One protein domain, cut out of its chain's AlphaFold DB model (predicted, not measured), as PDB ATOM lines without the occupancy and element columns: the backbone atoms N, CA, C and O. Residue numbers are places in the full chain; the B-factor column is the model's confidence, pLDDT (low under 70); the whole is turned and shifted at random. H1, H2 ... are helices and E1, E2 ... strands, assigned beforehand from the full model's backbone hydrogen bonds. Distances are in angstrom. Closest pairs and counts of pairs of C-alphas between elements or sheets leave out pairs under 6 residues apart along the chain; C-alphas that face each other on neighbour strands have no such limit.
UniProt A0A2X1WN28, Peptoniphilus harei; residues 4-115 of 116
ATOM      1  N   GLU A   4     200.224 291.474 303.013       92.06
ATOM      2  CA  GLU A   4     200.515 292.783 303.585       92.06
ATOM      3  C   GLU A   4     199.613 293.893 303.020       92.06
ATOM      4  O   GLU A   4     199.069 294.686 303.789       92.06
ATOM      5  N   GLU A   5     199.402 293.931 301.699       90.88
ATOM      6  CA  GLU A   5     198.501 294.897 301.050       90.88
ATOM      7  C   GLU A   5     197.054 294.740 301.535       90.88
ATOM      8  O   GLU A   5     196.383 295.735 301.818       90.88
ATOM      9  N   ALA A   6     196.580 293.498 301.669       93.31
ATOM     10  CA  ALA A   6     195.231 293.214 302.152       93.31
ATOM     11  C   ALA A   6     195.062 293.622 303.625       93.31
ATOM     12  O   ALA A   6     194.098 294.306 303.969       93.31
ATOM     13  N   LEU A   7     196.026 293.272 304.483       95.62
ATOM     14  CA  LEU A   7     196.025 293.646 305.899       95.62
ATOM     15  C   LEU A   7     196.141 295.157 306.100       95.62
ATOM     16  O   LEU A   7     195.500 295.711 306.990       95.62
ATOM     17  N   LYS A   8     196.943 295.838 305.276       95.50
ATOM     18  CA  LYS A   8     197.024 297.299 305.287       95.50
ATOM     19  C   LYS A   8     195.663 297.910 304.974       95.50
ATOM     20  O   LYS A   8     195.210 298.763 305.730       95.50
ATOM     21  N   LYS A   9     194.996 297.445 303.913       94.69
ATOM     22  CA  LYS A   9     193.677 297.969 303.552       94.69
ATOM     23  C   LYS A   9     192.629 297.683 304.631       94.69
ATOM     24  O   LYS A   9     191.813 298.553 304.900       94.69
ATOM     25  N   ALA A  10     192.673 296.512 305.265       95.88
ATOM     26  CA  ALA A  10     191.788 296.192 306.386       95.88
ATOM     27  C   ALA A  10     191.963 297.186 307.549       95.88
ATOM     28  O   ALA A  10     190.980 297.763 308.001       95.88
ATOM     29  N   ARG A  11     193.212 297.485 307.940       96.94
ATOM     30  CA  ARG A  11     193.502 298.484 308.985       96.94
ATOM     31  C   ARG A  11     192.987 299.881 308.643       96.94
ATOM     32  O   ARG A  11     192.418 300.535 309.504       96.94
ATOM     33  N   GLU A  12     193.141 300.323 307.394       96.19
ATOM     34  CA  GLU A  12     192.603 301.621 306.950       96.19
ATOM     35  C   GLU A  12     191.076 301.695 307.113       96.19
ATOM     36  O   GLU A  12     190.531 302.740 307.460       96.19
ATOM     37  N   VAL A  13     190.369 300.589 306.859       96.06
ATOM     38  CA  VAL A  13     188.915 300.513 307.056       96.06
ATOM     39  C   VAL A  13     188.560 300.521 308.544       96.06
ATOM     40  O   VAL A  13     187.626 301.225 308.934       96.06
ATOM     41  N   ASP A  14     189.304 299.789 309.372       96.81
ATOM     42  CA  ASP A  14     189.102 299.769 310.826       96.81
ATOM     43  C   ASP A  14     189.310 301.164 311.439       96.81
ATOM     44  O   ASP A  14     188.522 301.607 312.274       96.81
ATOM     45  N   GLU A  15     190.329 301.903 310.990       97.25
ATOM     46  CA  GLU A  15     190.584 303.284 311.417       97.25
ATOM     47  C   GLU A  15     189.416 304.216 311.070       97.25
ATOM     48  O   GLU A  15     188.920 304.925 311.948       97.25
ATOM     49  N   LYS A  16     188.910 304.163 309.829       96.06
ATOM     50  CA  LYS A  16     187.717 304.927 309.413       96.06
ATOM     51  C   LYS A  16     186.507 304.617 310.291       96.06
ATOM     52  O   LYS A  16     185.791 305.525 310.719       96.06
ATOM     53  N   PHE A  17     186.302 303.335 310.595       95.25
ATOM     54  CA  PHE A  17     185.222 302.891 311.468       95.25
ATOM     55  C   PHE A  17     185.367 303.470 312.884       95.25
ATOM     56  O   PHE A  17     184.411 304.023 313.431       95.25
ATOM     57  N   HIS A  18     186.567 303.404 313.466       96.44
ATOM     58  CA  HIS A  18     186.844 303.962 314.791       96.44
ATOM     59  C   HIS A  18     186.676 305.485 314.844       96.44
ATOM     60  O   HIS A  18     186.158 306.008 315.837       96.44
ATOM     61  N   ASN A  19     187.026 306.183 313.765       96.81
ATOM     62  CA  ASN A  19     186.849 307.627 313.621       96.81
ATOM     63  C   ASN A  19     185.392 308.050 313.359       96.81
ATOM     64  O   ASN A  19     185.108 309.247 313.331       96.81
ATOM     65  N   ARG A  20     184.460 307.093 313.212       94.94
ATOM     66  CA  ARG A  20     183.046 307.327 312.861       94.94
ATOM     67  C   ARG A  20     182.869 308.057 311.525       94.94
ATOM     68  O   ARG A  20     181.953 308.865 311.376       94.94
ATOM     69  N   GLU A  21     183.747 307.775 310.569       95.94
ATOM     70  CA  GLU A  21     183.618 308.265 309.198       95.94
ATOM     71  C   GLU A  21     182.469 307.549 308.462       95.94
ATOM     72  O   GLU A  21     181.986 306.496 308.885       95.94
ATOM     73  N   GLU A  22     182.000 308.131 307.355       94.69
ATOM     74  CA  GLU A  22     180.981 307.497 306.517       94.69
ATOM     75  C   GLU A  22     181.557 306.254 305.821       94.69
ATOM     76  O   GLU A  22     182.587 306.317 305.148       94.69
ATOM     77  N   MET A  23     180.878 305.116 305.981       95.75
ATOM     78  CA  MET A  23     181.329 303.834 305.441       95.75
ATOM     79  C   MET A  23     180.707 303.570 304.071       95.75
ATOM     80  O   MET A  23     179.494 303.671 303.883       95.75
ATOM     81  N   SER A  24     181.543 303.184 303.113       94.31
ATOM     82  CA  SER A  24     181.107 302.783 301.778       94.31
ATOM     83  C   SER A  24     180.496 301.372 301.772       94.31
ATOM     84  O   SER A  24     180.637 300.594 302.715       94.31
ATOM     85  N   GLN A  25     179.800 301.018 300.688       94.25
ATOM     86  CA  GLN A  25     179.001 299.782 300.619       94.25
ATOM     87  C   GLN A  25     179.812 298.485 300.742       94.25
ATOM     88  O   GLN A  25     179.250 297.456 301.109       94.25
ATOM     89  N   LEU A  26     181.102 298.510 300.395       95.12
ATOM     90  CA  LEU A  26     181.982 297.340 300.456       95.12
ATOM     91  C   LEU A  26     183.064 297.486 301.529       95.12
ATOM     92  O   LEU A  26     184.010 296.699 301.528       95.12
ATOM     93  N   ALA A  27     182.931 298.451 302.442       95.50
ATOM     94  CA  ALA A  27     183.952 298.727 303.435       95.50
ATOM     95  C   ALA A  27     184.279 297.476 304.264       95.50
ATOM     96  O   ALA A  27     183.425 296.915 304.950       95.50
ATOM     97  N   GLY A  28     185.526 297.013 304.148       92.06
ATOM     98  CA  GLY A  28     186.039 295.857 304.890       92.06
ATOM     99  C   GLY A  28     185.617 294.500 304.326       92.06
ATOM    100  O   GLY A  28     186.051 293.469 304.834       92.06
ATOM    101  N   VAL A  29     184.811 294.465 303.260       96.25
ATOM    102  CA  VAL A  29     184.354 293.210 302.655       96.25
ATOM    103  C   VAL A  29     185.536 292.512 301.966       96.25
ATOM    104  O   VAL A  29     186.126 293.090 301.045       96.25
ATOM    105  N   PRO A  30     185.887 291.272 302.359       95.06
ATOM    106  CA  PRO A  30     186.954 290.513 301.720       95.06
ATOM    107  C   PRO A  30     186.504 289.984 300.355       95.06
ATOM    108  O   PRO A  30     185.491 289.295 300.232       95.06
ATOM    109  N   ILE A  31     187.276 290.280 299.310       95.94
ATOM    110  CA  ILE A  31     186.944 289.956 297.920       95.94
ATOM    111  C   ILE A  31     188.133 289.277 297.245       95.94
ATOM    112  O   ILE A  31     189.274 289.725 297.323       95.94
ATOM    113  N   SER A  32     187.861 288.198 296.519       95.50
ATOM    114  CA  SER A  32     188.839 287.547 295.647       95.50
ATOM    115  C   SER A  32     188.520 287.822 294.180       95.50
ATOM    116  O   SER A  32     187.355 287.868 293.790       95.50
ATOM    117  N   ILE A  33     189.551 287.999 293.353       96.69
ATOM    118  CA  ILE A  33     189.403 288.400 291.948       96.69
ATOM    119  C   ILE A  33     189.781 287.237 291.030       96.69
ATOM    120  O   ILE A  33     190.873 286.684 291.135       96.69
ATOM    121  N   LYS A  34     188.904 286.873 290.092       95.81
ATOM    122  CA  LYS A  34     189.192 285.820 289.104       95.81
ATOM    123  C   LYS A  34     190.451 286.151 288.297       95.81
ATOM    124  O   LYS A  34     190.651 287.305 287.913       95.81
ATOM    125  N   ASP A  35     191.311 285.167 288.030       96.12
ATOM    126  CA  ASP A  35     192.631 285.422 287.431       96.12
ATOM    127  C   ASP A  35     192.648 285.787 285.935       96.12
ATOM    128  O   ASP A  35     193.703 285.887 285.319       96.12
ATOM    129  N   ASN A  36     191.486 286.092 285.362       96.12
ATOM    130  CA  ASN A  36     191.333 286.760 284.068       96.12
ATOM    131  C   ASN A  36     190.899 288.236 284.183       96.12
ATOM    132  O   ASN A  36     190.576 288.862 283.176       96.12
ATOM    133  N   ILE A  37     190.862 288.796 285.395       97.31
ATOM    134  CA  ILE A  37     190.539 290.204 285.647       97.31
ATOM    135  C   ILE A  37     191.818 290.957 286.034       97.31
ATOM    136  O   ILE A  37     192.556 290.557 286.945       97.31
ATOM    137  N   SER A  38     192.063 292.075 285.347       97.06
ATOM    138  CA  SER A  38     193.246 292.915 285.537       97.06
ATOM    139  C   SER A  38     193.202 293.681 286.857       97.06
ATOM    140  O   SER A  38     192.244 294.404 287.138       97.06
ATOM    141  N   VAL A  39     194.269 293.547 287.642       96.25
ATOM    142  CA  VAL A  39     194.545 294.342 288.844       96.25
ATOM    143  C   VAL A  39     195.940 294.926 288.661       96.25
ATOM    144  O   VAL A  39     196.891 294.170 288.460       96.25
ATOM    145  N   LYS A  40     196.068 296.251 288.691       95.94
ATOM    146  CA  LYS A  40     197.308 296.953 288.342       95.94
ATOM    147  C   LYS A  40     198.486 296.438 289.170       95.94
ATOM    148  O   LYS A  40     198.369 296.306 290.383       95.94
ATOM    149  N   ASN A  41     199.616 296.199 288.506       95.19
ATOM    150  CA  ASN A  41     200.866 295.696 289.084       95.19
ATOM    151  C   ASN A  41     200.758 294.303 289.728       95.19
ATOM    152  O   ASN A  41     201.692 293.857 290.389       95.19
ATOM    153  N   ILE A  42     199.650 293.589 289.516       95.00
ATOM    154  CA  ILE A  42     199.472 292.218 289.979       95.00
ATOM    155  C   ILE A  42     199.540 291.263 288.791       95.00
ATOM    156  O   ILE A  42     199.092 291.554 287.679       95.00
ATOM    157  N   LYS A  43     200.108 290.091 289.063       95.75
ATOM    158  CA  LYS A  43     200.172 288.954 288.154       95.75
ATOM    159  C   LYS A  43     198.775 288.540 287.674       95.75
ATOM    160  O   LYS A  43     197.838 288.479 288.474       95.75
ATOM    161  N   MET A  44     198.633 288.278 286.377       96.06
ATOM    162  CA  MET A  44     197.379 287.814 285.775       96.06
ATOM    163  C   MET A  44     197.681 286.763 284.710       96.06
ATOM    164  O   MET A  44     198.123 287.095 283.615       96.06
ATOM    165  N   THR A  45     197.450 285.498 285.045       97.00
ATOM    166  CA  THR A  45     197.865 284.357 284.217       97.00
ATOM    167  C   THR A  45     196.741 283.814 283.341       97.00
ATOM    168  O   THR A  45     196.992 283.031 282.429       97.00
ATOM    169  N   CYS A  46     195.488 284.182 283.628       95.44
ATOM    170  CA  CYS A  46     194.304 283.597 282.998       95.44
ATOM    171  C   CYS A  46     194.265 282.057 283.082       95.44
ATOM    172  O   CYS A  46     193.682 281.421 282.210       95.44
ATOM    173  N   GLY A  47     194.904 281.448 284.091       94.00
ATOM    174  CA  GLY A  47     195.013 279.990 284.205       94.00
ATOM    175  C   GLY A  47     195.956 279.341 283.180       94.00
ATOM    176  O   GLY A  47     195.943 278.121 283.057       94.00
ATOM    177  N   SER A  48     196.753 280.130 282.446       96.19
ATOM    178  CA  SER A  48     197.625 279.679 281.354       96.19
ATOM    179  C   SER A  48     199.107 279.856 281.673       96.19
ATOM    180  O   SER A  48     199.523 280.870 282.238       96.19
ATOM    181  N   ARG A  49     199.937 278.927 281.179       95.81
ATOM    182  CA  ARG A  49     201.399 279.094 281.151       95.81
ATOM    183  C   ARG A  49     201.832 280.268 280.267       95.81
ATOM    184  O   ARG A  49     202.839 280.907 280.548       95.81
ATOM    185  N   MET A  50     201.074 280.578 279.214       96.94
ATOM    186  CA  MET A  50     201.409 281.647 278.265       96.94
ATOM    187  C   MET A  50     201.550 283.011 278.953       96.94
ATOM    188  O   MET A  50     202.409 283.808 278.586       96.94
ATOM    189  N   LEU A  51     200.718 283.271 279.965       96.19
ATOM    190  CA  LEU A  51     200.710 284.523 280.720       96.19
ATOM    191  C   LEU A  51     201.326 284.358 282.114       96.19
ATOM    192  O   LEU A  51     201.119 285.201 282.987       96.19
ATOM    193  N   GLU A  52     202.125 283.308 282.330       94.62
ATOM    194  CA  GLU A  52     202.727 283.020 283.630       94.62
ATOM    195  C   GLU A  52     203.559 284.184 284.159       94.62
ATOM    196  O   GLU A  52     203.674 284.290 285.359       94.62
ATOM    197  N   ASN A  53     204.116 285.083 283.348       95.69
ATOM    198  CA  ASN A  53     204.876 286.240 283.851       95.69
ATOM    199  C   ASN A  53     204.229 287.588 283.513       95.69
ATOM    200  O   ASN A  53     204.863 288.635 283.633       95.69
ATOM    201  N   TYR A  54     202.962 287.577 283.101       97.38
ATOM    202  CA  TYR A  54     202.248 288.795 282.754       97.38
ATOM    203  C   TYR A  54     201.841 289.580 284.010       97.38
ATOM    204  O   TYR A  54     201.176 289.057 284.910       97.38
ATOM    205  N   ILE A  55     202.213 290.861 284.040       97.44
ATOM    206  CA  ILE A  55     201.832 291.827 285.074       97.44
ATOM    207  C   ILE A  55     200.842 292.814 284.461       97.44
ATOM    208  O   ILE A  55     201.147 293.473 283.467       97.44
ATOM    209  N   ALA A  56     199.650 292.923 285.046       96.81
ATOM    210  CA  ALA A  56     198.609 293.775 284.490       96.81
ATOM    211  C   ALA A  56     198.968 295.274 284.634       96.81
ATOM    212  O   ALA A  56     199.251 295.732 285.745       96.81
ATOM    213  N   PRO A  57     198.909 296.076 283.552       97.25
ATOM    214  CA  PRO A  57     199.310 297.486 283.586       97.25
ATOM    215  C   PRO A  57     198.221 298.426 284.131       97.25
ATOM    216  O   PRO A  57     198.491 299.594 284.414       97.25
ATOM    217  N   TYR A  58     196.986 297.941 284.291       97.44
ATOM    218  CA  TYR A  58     195.849 298.732 284.759       97.44
ATOM    219  C   TYR A  58     194.880 297.913 285.620       97.44
ATOM    220  O   TYR A  58     194.859 296.683 285.582       97.44
ATOM    221  N   ASP A  59     194.045 298.625 286.379       97.88
ATOM    222  CA  ASP A  59     192.897 298.054 287.083       97.88
ATOM    223  C   ASP A  59     191.682 297.995 286.156       97.88
ATOM    224  O   ASP A  59     191.297 299.011 285.562       97.88
ATOM    225  N   ALA A  60     191.045 296.828 286.062       97.44
ATOM    226  CA  ALA A  60     189.751 296.696 285.403       97.44
ATOM    227  C   ALA A  60     188.699 297.593 286.083       97.44
ATOM    228  O   ALA A  60     188.779 297.871 287.280       97.44
ATOM    229  N   THR A  61     187.668 298.009 285.345       97.81
ATOM    230  CA  THR A  61     186.631 298.925 285.857       97.81
ATOM    231  C   THR A  61     185.986 298.437 287.156       97.81
ATOM    232  O   THR A  61     185.774 299.232 288.066       97.81
ATOM    233  N   LEU A  62     185.715 297.134 287.279       96.56
ATOM    234  CA  LEU A  62     185.155 296.566 288.511       96.56
ATOM    235  C   LEU A  62     186.134 296.647 289.688       96.56
ATOM    236  O   LEU A  62     185.718 296.896 290.809       96.56
ATOM    237  N   VAL A  63     187.436 296.485 289.432       96.94
ATOM    238  CA  VAL A  63     188.477 296.540 290.466       96.94
ATOM    239  C   VAL A  63     188.602 297.960 290.999       96.94
ATOM    240  O   VAL A  63     188.708 298.137 292.207       96.94
ATOM    241  N   LYS A  64     188.517 298.966 290.118       97.44
ATOM    242  CA  LYS A  64     188.435 300.373 290.531       97.44
ATOM    243  C   LYS A  64     187.231 300.599 291.440       97.44
ATOM    244  O   LYS A  64     187.415 301.001 292.574       97.44
ATOM    245  N   LYS A  65     186.033 300.188 291.007       97.25
ATOM    246  CA  LYS A  65     184.809 300.314 291.817       97.25
ATOM    247  C   LYS A  65     184.919 299.639 293.187       97.25
ATOM    248  O   LYS A  65     184.450 300.206 294.164       97.25
ATOM    249  N   ILE A  66     185.533 298.457 293.268       96.25
ATOM    250  CA  ILE A  66     185.770 297.766 294.545       96.25
ATOM    251  C   ILE A  66     186.701 298.589 295.441       96.25
ATOM    252  O   ILE A  66     186.372 298.818 296.602       96.25
ATOM    253  N   LYS A  67     187.836 299.055 294.904       94.94
ATOM    254  CA  LYS A  67     188.812 299.875 295.640       94.94
ATOM    255  C   LYS A  67     188.206 301.201 296.115       94.94
ATOM    256  O   LYS A  67     188.424 301.583 297.259       94.94
ATOM    257  N   ASP A  68     187.415 301.849 295.262       95.88
ATOM    258  CA  ASP A  68     186.728 303.115 295.544       95.88
ATOM    259  C   ASP A  68     185.636 302.961 296.622       95.88
ATOM    260  O   ASP A  68     185.263 303.938 297.260       95.88
ATOM    261  N   ASN A  69     185.135 301.738 296.844       96.56
ATOM    262  CA  ASN A  69     184.153 301.405 297.884       96.56
ATOM    263  C   ASN A  69     184.787 300.640 299.060       96.56
ATOM    264  O   ASN A  69     184.121 299.830 299.695       96.56
ATOM    265  N   ASP A  70     186.081 300.858 299.324       95.31
ATOM    266  CA  ASP A  70     186.820 300.288 300.461       95.31
ATOM    267  C   ASP A  70     186.774 298.749 300.589       95.31
ATOM    268  O   ASP A  70     186.995 298.196 301.670       95.31
ATOM    269  N   GLY A  71     186.554 298.039 299.479       95.06
ATOM    270  CA  GLY A  71     186.646 296.583 299.446       95.06
ATOM    271  C   GLY A  71     188.085 296.092 299.624       95.06
ATOM    272  O   GLY A  71     189.036 296.675 299.091       95.06
ATOM    273  N   VAL A  72     188.249 294.979 300.341       95.94
ATOM    274  CA  VAL A  72     189.557 294.392 300.658       95.94
ATOM    275  C   VAL A  72     189.843 293.247 299.693       95.94
ATOM    276  O   VAL A  72     189.276 292.162 299.804       95.94
ATOM    277  N   ILE A  73     190.730 293.467 298.721       95.38
ATOM    278  CA  ILE A  73     191.092 292.426 297.751       95.38
ATOM    279  C   ILE A  73     192.138 291.487 298.360       95.38
ATOM    280  O   ILE A  73     193.275 291.891 298.579       95.38
ATOM    281  N   LEU A  74     191.772 290.220 298.562       94.56
ATOM    282  CA  LEU A  74     192.648 289.202 299.151       94.56
ATOM    283  C   LEU A  74     193.662 288.639 298.153       94.56
ATOM    284  O   LEU A  74     194.805 288.357 298.498       94.56
ATOM    285  N   GLY A  75     193.253 288.444 296.899       92.88
ATOM    286  CA  GLY A  75     194.102 287.762 295.932       92.88
ATOM    287  C   GLY A  75     193.413 287.376 294.635       92.88
ATOM    288  O   GLY A  75     192.280 287.778 294.351       92.88
ATOM    289  N   LYS A  76     194.148 286.605 293.830       94.56
ATOM    290  CA  LYS A  76     193.694 286.065 292.548       94.56
ATOM    291  C   LYS A  76     193.247 284.615 292.723       94.56
ATOM    292  O   LYS A  76     193.935 283.850 293.391       94.56
ATOM    293  N   VAL A  77     192.118 284.239 292.125       95.25
ATOM    294  CA  VAL A  77     191.601 282.858 292.168       95.25
ATOM    295  C   VAL A  77     191.707 282.170 290.819       95.25
ATOM    296  O   VAL A  77     191.534 282.793 289.768       95.25
ATOM    297  N   ASN A  78     191.986 280.871 290.889       95.62
ATOM    298  CA  ASN A  78     192.182 279.994 289.745       95.62
ATOM    299  C   ASN A  78     190.923 279.886 288.861       95.62
ATOM    300  O   ASN A  78     189.802 280.167 289.294       95.62
ATOM    301  N   LEU A  79     191.125 279.476 287.613       95.25
ATOM    302  CA  LEU A  79     190.093 279.276 286.602       95.25
ATOM    303  C   LEU A  79     190.592 278.326 285.507       95.25
ATOM    304  O   LEU A  79     191.795 278.130 285.373       95.25
ATOM    305  N   ASP A  80     189.671 277.800 284.696       96.00
ATOM    306  CA  ASP A  80     190.011 277.163 283.417       96.00
ATOM    307  C   ASP A  80     190.835 278.107 282.531       96.00
ATOM    308  O   ASP A  80     190.593 279.319 282.510       96.00
ATOM    309  N   GLU A  81     191.776 277.541 281.779       94.81
ATOM    310  CA  GLU A  81     192.693 278.293 280.926       94.81
ATOM    311  C   GLU A  81     191.918 279.204 279.957       94.81
ATOM    312  O   GLU A  81     191.010 278.764 279.253       94.81
ATOM    313  N   PHE A  82     192.216 280.507 279.981       94.56
ATOM    314  CA  PHE A  82     191.507 281.557 279.232       94.56
ATOM    315  C   PHE A  82     189.983 281.597 279.445       94.56
ATOM    316  O   PHE A  82     189.250 282.137 278.618       94.56
ATOM    317  N   ALA A  83     189.497 281.062 280.569       93.94
ATOM    318  CA  ALA A  83     188.079 280.830 280.842       93.94
ATOM    319  C   ALA A  83     187.386 279.886 279.834       93.94
ATOM    320  O   ALA A  83     186.160 279.892 279.728       93.94
ATOM    321  N   MET A  84     188.154 279.056 279.124       92.00
ATOM    322  CA  MET A  84     187.654 278.039 278.201       92.00
ATOM    323  C   MET A  84     187.457 276.715 278.942       92.00
ATOM    324  O   MET A  84     188.272 275.794 278.882       92.00
ATOM    325  N   GLY A  85     186.361 276.640 279.687       88.62
ATOM    326  CA  GLY A  85     185.989 275.461 280.457       88.62
ATOM    327  C   GLY A  85     184.947 275.789 281.518       88.62
ATOM    328  O   GLY A  85     184.584 276.948 281.723       88.62
ATOM    329  N   ALA A  86     184.438 274.746 282.169       89.00
ATOM    330  CA  ALA A  86     183.397 274.859 283.191       89.00
ATOM    331  C   ALA A  86     183.724 274.085 284.481       89.00
ATOM    332  O   ALA A  86     182.837 273.835 285.292       89.00
ATOM    333  N   SER A  87     184.977 273.651 284.667       87.06
ATOM    334  CA  SER A  87     185.349 272.725 285.756       87.06
ATOM    335  C   SER A  87     186.687 273.026 286.432       87.06
ATOM    336  O   SER A  87     187.065 272.344 287.380       87.06
ATOM    337  N   THR A  88     187.410 274.045 285.969       91.31
ATOM    338  CA  THR A  88     188.787 274.399 286.359       91.31
ATOM    339  C   THR A  88     189.813 273.295 286.068       91.31
ATOM    340  O   THR A  88     190.937 273.334 286.559       91.31
ATOM    341  N   ARG A  89     189.459 272.290 285.256       88.81
ATOM    342  CA  ARG A  89     190.349 271.165 284.932       88.81
ATOM    343  C   ARG A  89     191.410 271.513 283.902       88.81
ATOM    344  O   ARG A  89     192.444 270.857 283.884       88.81
ATOM    345  N   THR A  90     191.157 272.511 283.059       91.56
ATOM    346  CA  THR A  90     192.114 272.930 282.028       91.56
ATOM    347  C   THR A  90     193.146 273.921 282.552       91.56
ATOM    348  O   THR A  90     194.072 274.254 281.827       91.56
ATOM    349  N   SER A  91     193.019 274.382 283.803       93.38
ATOM    350  CA  SER A  91     194.007 275.279 284.404       93.38
ATOM    351  C   SER A  91     195.399 274.654 284.392       93.38
ATOM    352  O   SER A  91     195.611 273.569 284.944       93.38
ATOM    353  N   TYR A  92     196.372 275.389 283.858       94.19
ATOM    354  CA  TYR A  92     197.783 275.017 283.921       94.19
ATOM    355  C   TYR A  92     198.285 274.887 285.370       94.19
ATOM    356  O   TYR A  92     199.164 274.077 285.655       94.19
ATOM    357  N   PHE A  93     197.692 275.635 286.305       93.69
ATOM    358  CA  PHE A  93     198.062 275.626 287.725       93.69
ATOM    359  C   PHE A  93     197.370 274.513 288.527       93.69
ATOM    360  O   PHE A  93     197.492 274.455 289.751       93.69
ATOM    361  N   GLY A  94     196.660 273.612 287.844       92.12
ATOM    362  CA  GLY A  94     195.990 272.466 288.440       92.12
ATOM    363  C   GLY A  94     194.528 272.721 288.796       92.12
ATOM    364  O   GLY A  94     194.008 273.835 288.738       92.12
ATOM    365  N   VAL A  95     193.843 271.636 289.156       93.88
ATOM    366  CA  VAL A  95     192.387 271.622 289.341       93.88
ATOM    367  C   VAL A  95     192.000 272.146 290.720       93.88
ATOM    368  O   VAL A  95     192.427 271.607 291.744       93.88
ATOM    369  N   THR A  96     191.113 273.141 290.763       91.62
ATOM    370  CA  THR A  96     190.459 273.550 292.011       91.62
ATOM    371  C   THR A  96     189.463 272.480 292.442       91.62
ATOM    372  O   THR A  96     188.541 272.132 291.707       91.62
ATOM    373  N   LYS A  97     189.651 271.940 293.646       90.44
ATOM    374  CA  LYS A  97     188.784 270.897 294.197       90.44
ATOM    375  C   LYS A  97     187.539 271.509 294.835       90.44
ATOM    376  O   LYS A  97     187.616 272.524 295.521       90.44
ATOM    377  N   THR A  98     186.400 270.847 294.654       87.50
ATOM    378  CA  THR A  98     185.150 271.208 295.330       87.50
ATOM    379  C   THR A  98     185.254 270.928 296.827       87.50
ATOM    380  O   THR A  98     185.665 269.839 297.228       87.50
ATOM    381  N   HIS A  99     184.824 271.884 297.655       83.56
ATOM    382  CA  HIS A  99     184.874 271.768 299.117       83.56
ATOM    383  C   HIS A  99     184.117 270.542 299.656       83.56
ATOM    384  O   HIS A  99     184.649 269.822 300.496       83.56
ATOM    385  N   LEU A 100     182.925 270.259 299.117       77.81
ATOM    386  CA  LEU A 100     182.094 269.115 299.522       77.81
ATOM    387  C   LEU A 100     182.817 267.771 299.356       77.81
ATOM    388  O   LEU A 100     182.744 266.917 300.230       77.81
ATOM    389  N   ILE A 101     183.581 267.613 298.272       65.44
ATOM    390  CA  ILE A 101     184.324 266.377 298.008       65.44
ATOM    391  C   ILE A 101     185.495 266.255 298.993       65.44
ATOM    392  O   ILE A 101     185.782 265.174 299.483       65.44
ATOM    393  N   LEU A 102     186.164 267.352 299.351       58.91
ATOM    394  CA  LEU A 102     187.284 267.304 300.297       58.91
ATOM    395  C   LEU A 102     186.866 266.910 301.718       58.91
ATOM    396  O   LEU A 102     187.638 266.235 302.393       58.91
ATOM    397  N   GLN A 103     185.668 267.300 302.163       49.69
ATOM    398  CA  GLN A 103     185.162 266.900 303.477       49.69
ATOM    399  C   GLN A 103     184.855 265.404 303.542       49.69
ATOM    400  O   GLN A 103     185.206 264.779 304.536       49.69
ATOM    401  N   GLU A 104     184.301 264.806 302.484       46.34
ATOM    402  CA  GLU A 104     184.107 263.352 302.439       46.34
ATOM    403  C   GLU A 104     185.439 262.604 302.525       46.34
ATOM    404  O   GLU A 104     185.553 261.666 303.302       46.34
ATOM    405  N   TYR A 105     186.484 263.053 301.824       51.78
ATOM    406  CA  TYR A 105     187.806 262.427 301.938       51.78
ATOM    407  C   TYR A 105     188.466 262.669 303.301       51.78
ATOM    408  O   TYR A 105     189.164 261.781 303.779       51.78
ATOM    409  N   LEU A 106     188.252 263.820 303.949       48.91
ATOM    410  CA  LEU A 106     188.784 264.087 305.290       48.91
ATOM    411  C   LEU A 106     188.066 263.247 306.358       48.91
ATOM    412  O   LEU A 106     188.726 262.664 307.211       48.91
ATOM    413  N   VAL A 107     186.737 263.124 306.262       47.78
ATOM    414  CA  VAL A 107     185.927 262.251 307.124       47.78
ATOM    415  C   VAL A 107     186.294 260.789 306.883       47.78
ATOM    416  O   VAL A 107     186.532 260.066 307.844       47.78
ATOM    417  N   VAL A 108     186.426 260.350 305.627       47.38
ATOM    418  CA  VAL A 108     186.859 258.985 305.294       47.38
ATOM    419  C   VAL A 108     188.281 258.722 305.796       47.38
ATOM    420  O   VAL A 108     188.516 257.675 306.389       47.38
ATOM    421  N   LEU A 109     189.222 259.660 305.646       41.56
ATOM    422  CA  LEU A 109     190.582 259.510 306.177       41.56
ATOM    423  C   LEU A 109     190.609 259.472 307.712       41.56
ATOM    424  O   LEU A 109     191.302 258.626 308.269       41.56
ATOM    425  N   GLN A 110     189.822 260.308 308.400       35.59
ATOM    426  CA  GLN A 110     189.681 260.241 309.861       35.59
ATOM    427  C   GLN A 110     189.042 258.924 310.320       35.59
ATOM    428  O   GLN A 110     189.508 258.334 311.290       35.59
ATOM    429  N   VAL A 111     188.021 258.421 309.618       45.62
ATOM    430  CA  VAL A 111     187.360 257.144 309.941       45.62
ATOM    431  C   VAL A 111     188.286 255.948 309.687       45.62
ATOM    432  O   VAL A 111     188.287 255.006 310.479       45.62
ATOM    433  N   VAL A 112     189.109 255.995 308.635       45.53
ATOM    434  CA  VAL A 112     190.093 254.946 308.314       45.53
ATOM    435  C   VAL A 112     191.298 254.984 309.266       45.53
ATOM    436  O   VAL A 112     191.794 253.925 309.634       45.53
ATOM    437  N   GLN A 113     191.727 256.158 309.745       39.56
ATOM    438  CA  GLN A 113     192.758 256.267 310.793       39.56
ATOM    439  C   GLN A 113     192.274 255.849 312.191       39.56
ATOM    440  O   GLN A 113     193.103 255.590 313.052       39.56
ATOM    441  N   LEU A 114     190.961 255.765 312.426       40.72
ATOM    442  CA  LEU A 114     190.376 255.298 313.692       40.72
ATOM    443  C   LEU A 114     190.168 253.771 313.756       40.72
ATOM    444  O   LEU A 114     189.739 253.268 314.791       40.72
ATOM    445  N   HIS A 115     190.465 253.034 312.679       44.00
ATOM    446  CA  HIS A 115     190.302 251.572 312.595       44.00
ATOM    447  C   HIS A 115     191.607 250.818 312.256       44.00
ATOM    448  O   HIS A 115     191.553 249.660 311.840       44.00
TER     449      HIS A 115
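Overview. This is residues 4 to 115 of the 116 residues of a protein of Peptoniphilus harei (UniProt A0A2X1WN28). A short pair of parallel strands, E1 and E2, lies in the middle of a loose body, with H1 packed on E2 through its residues 4 to 13, H2 just before E2, and long loops mostly beyond the strands' last residues. From this body residues 99 to 115, of which 99 to 113 belong to H3, stick out as a free arm. The printed part has 112 residues with three named helices and two named strands, in the order H1, E1, H2, E2, H3; the class is mixed, helices and strands, with under half of the residues, 49, in named elements. The whole is loose, with a radius of gyration of the C-alphas of 18.3 A, and spans 56 by 40 by 22 A.

Arrangement. The sheet has two strands, E1, residues 30 to 34, and E2, residues 72 to 77, parallel neighbours with 31 degrees between their directions. C-alphas 31 and 73 face each other at 4.8 A, and N 31 and O 72, 2.8 A apart, and N 77 and O 33, 2.9 A apart, are within hydrogen-bond range. With H2, residues 61 to 68, the strands form a strand-helix-strand unit, two parallel neighbour strands with a helix between them along the chain, and its crossover is right-handed. The closest C-alphas of H2 and E2 are those of Ile 66 and Val 72, 7.9 A apart. H1, residues 4 to 18, has 5 pairs of C-alphas within 8 A of E2, the closest being those of Ala 6 and Leu 74, 5.6 A apart. H1 and H2 are apart. H3, residues 99 to 113, is apart from H1, H2 and E1. In H1, H2 and H3 every O i to N i+4 pair is within hydrogen-bond range.

Along the chain. E1 is 13.6 A from first to last C-alpha and E2 is 14.5 A, beginning at C-alpha 72 at (189.557, 294.392, 300.658). H1 is 20.9 A long and begins at C-alpha 4 at (200.515, 292.783, 303.585). H2 is 10.6 A long. H3, also 20.9 A, ends at C-alpha 113 at (192.758, 256.267, 310.793).

Size, cuts and confidence. The two C-alphas farthest apart are those of Glu 21 and His 115, at 57.2 A. Without residues 99 to 115, which stand free, the body has 95 residues and spans 47 by 31 by 22 A. The printed part has no cut. The link from H2 to E2 is tight; those from H1 to E1, E1 to H2 and E2 to H3 are long, with 11, 26 and 21 residues. The mean pLDDT of the printed part is 88.3; residues 101 to 115 are under 70, and H3 has a mean of 52.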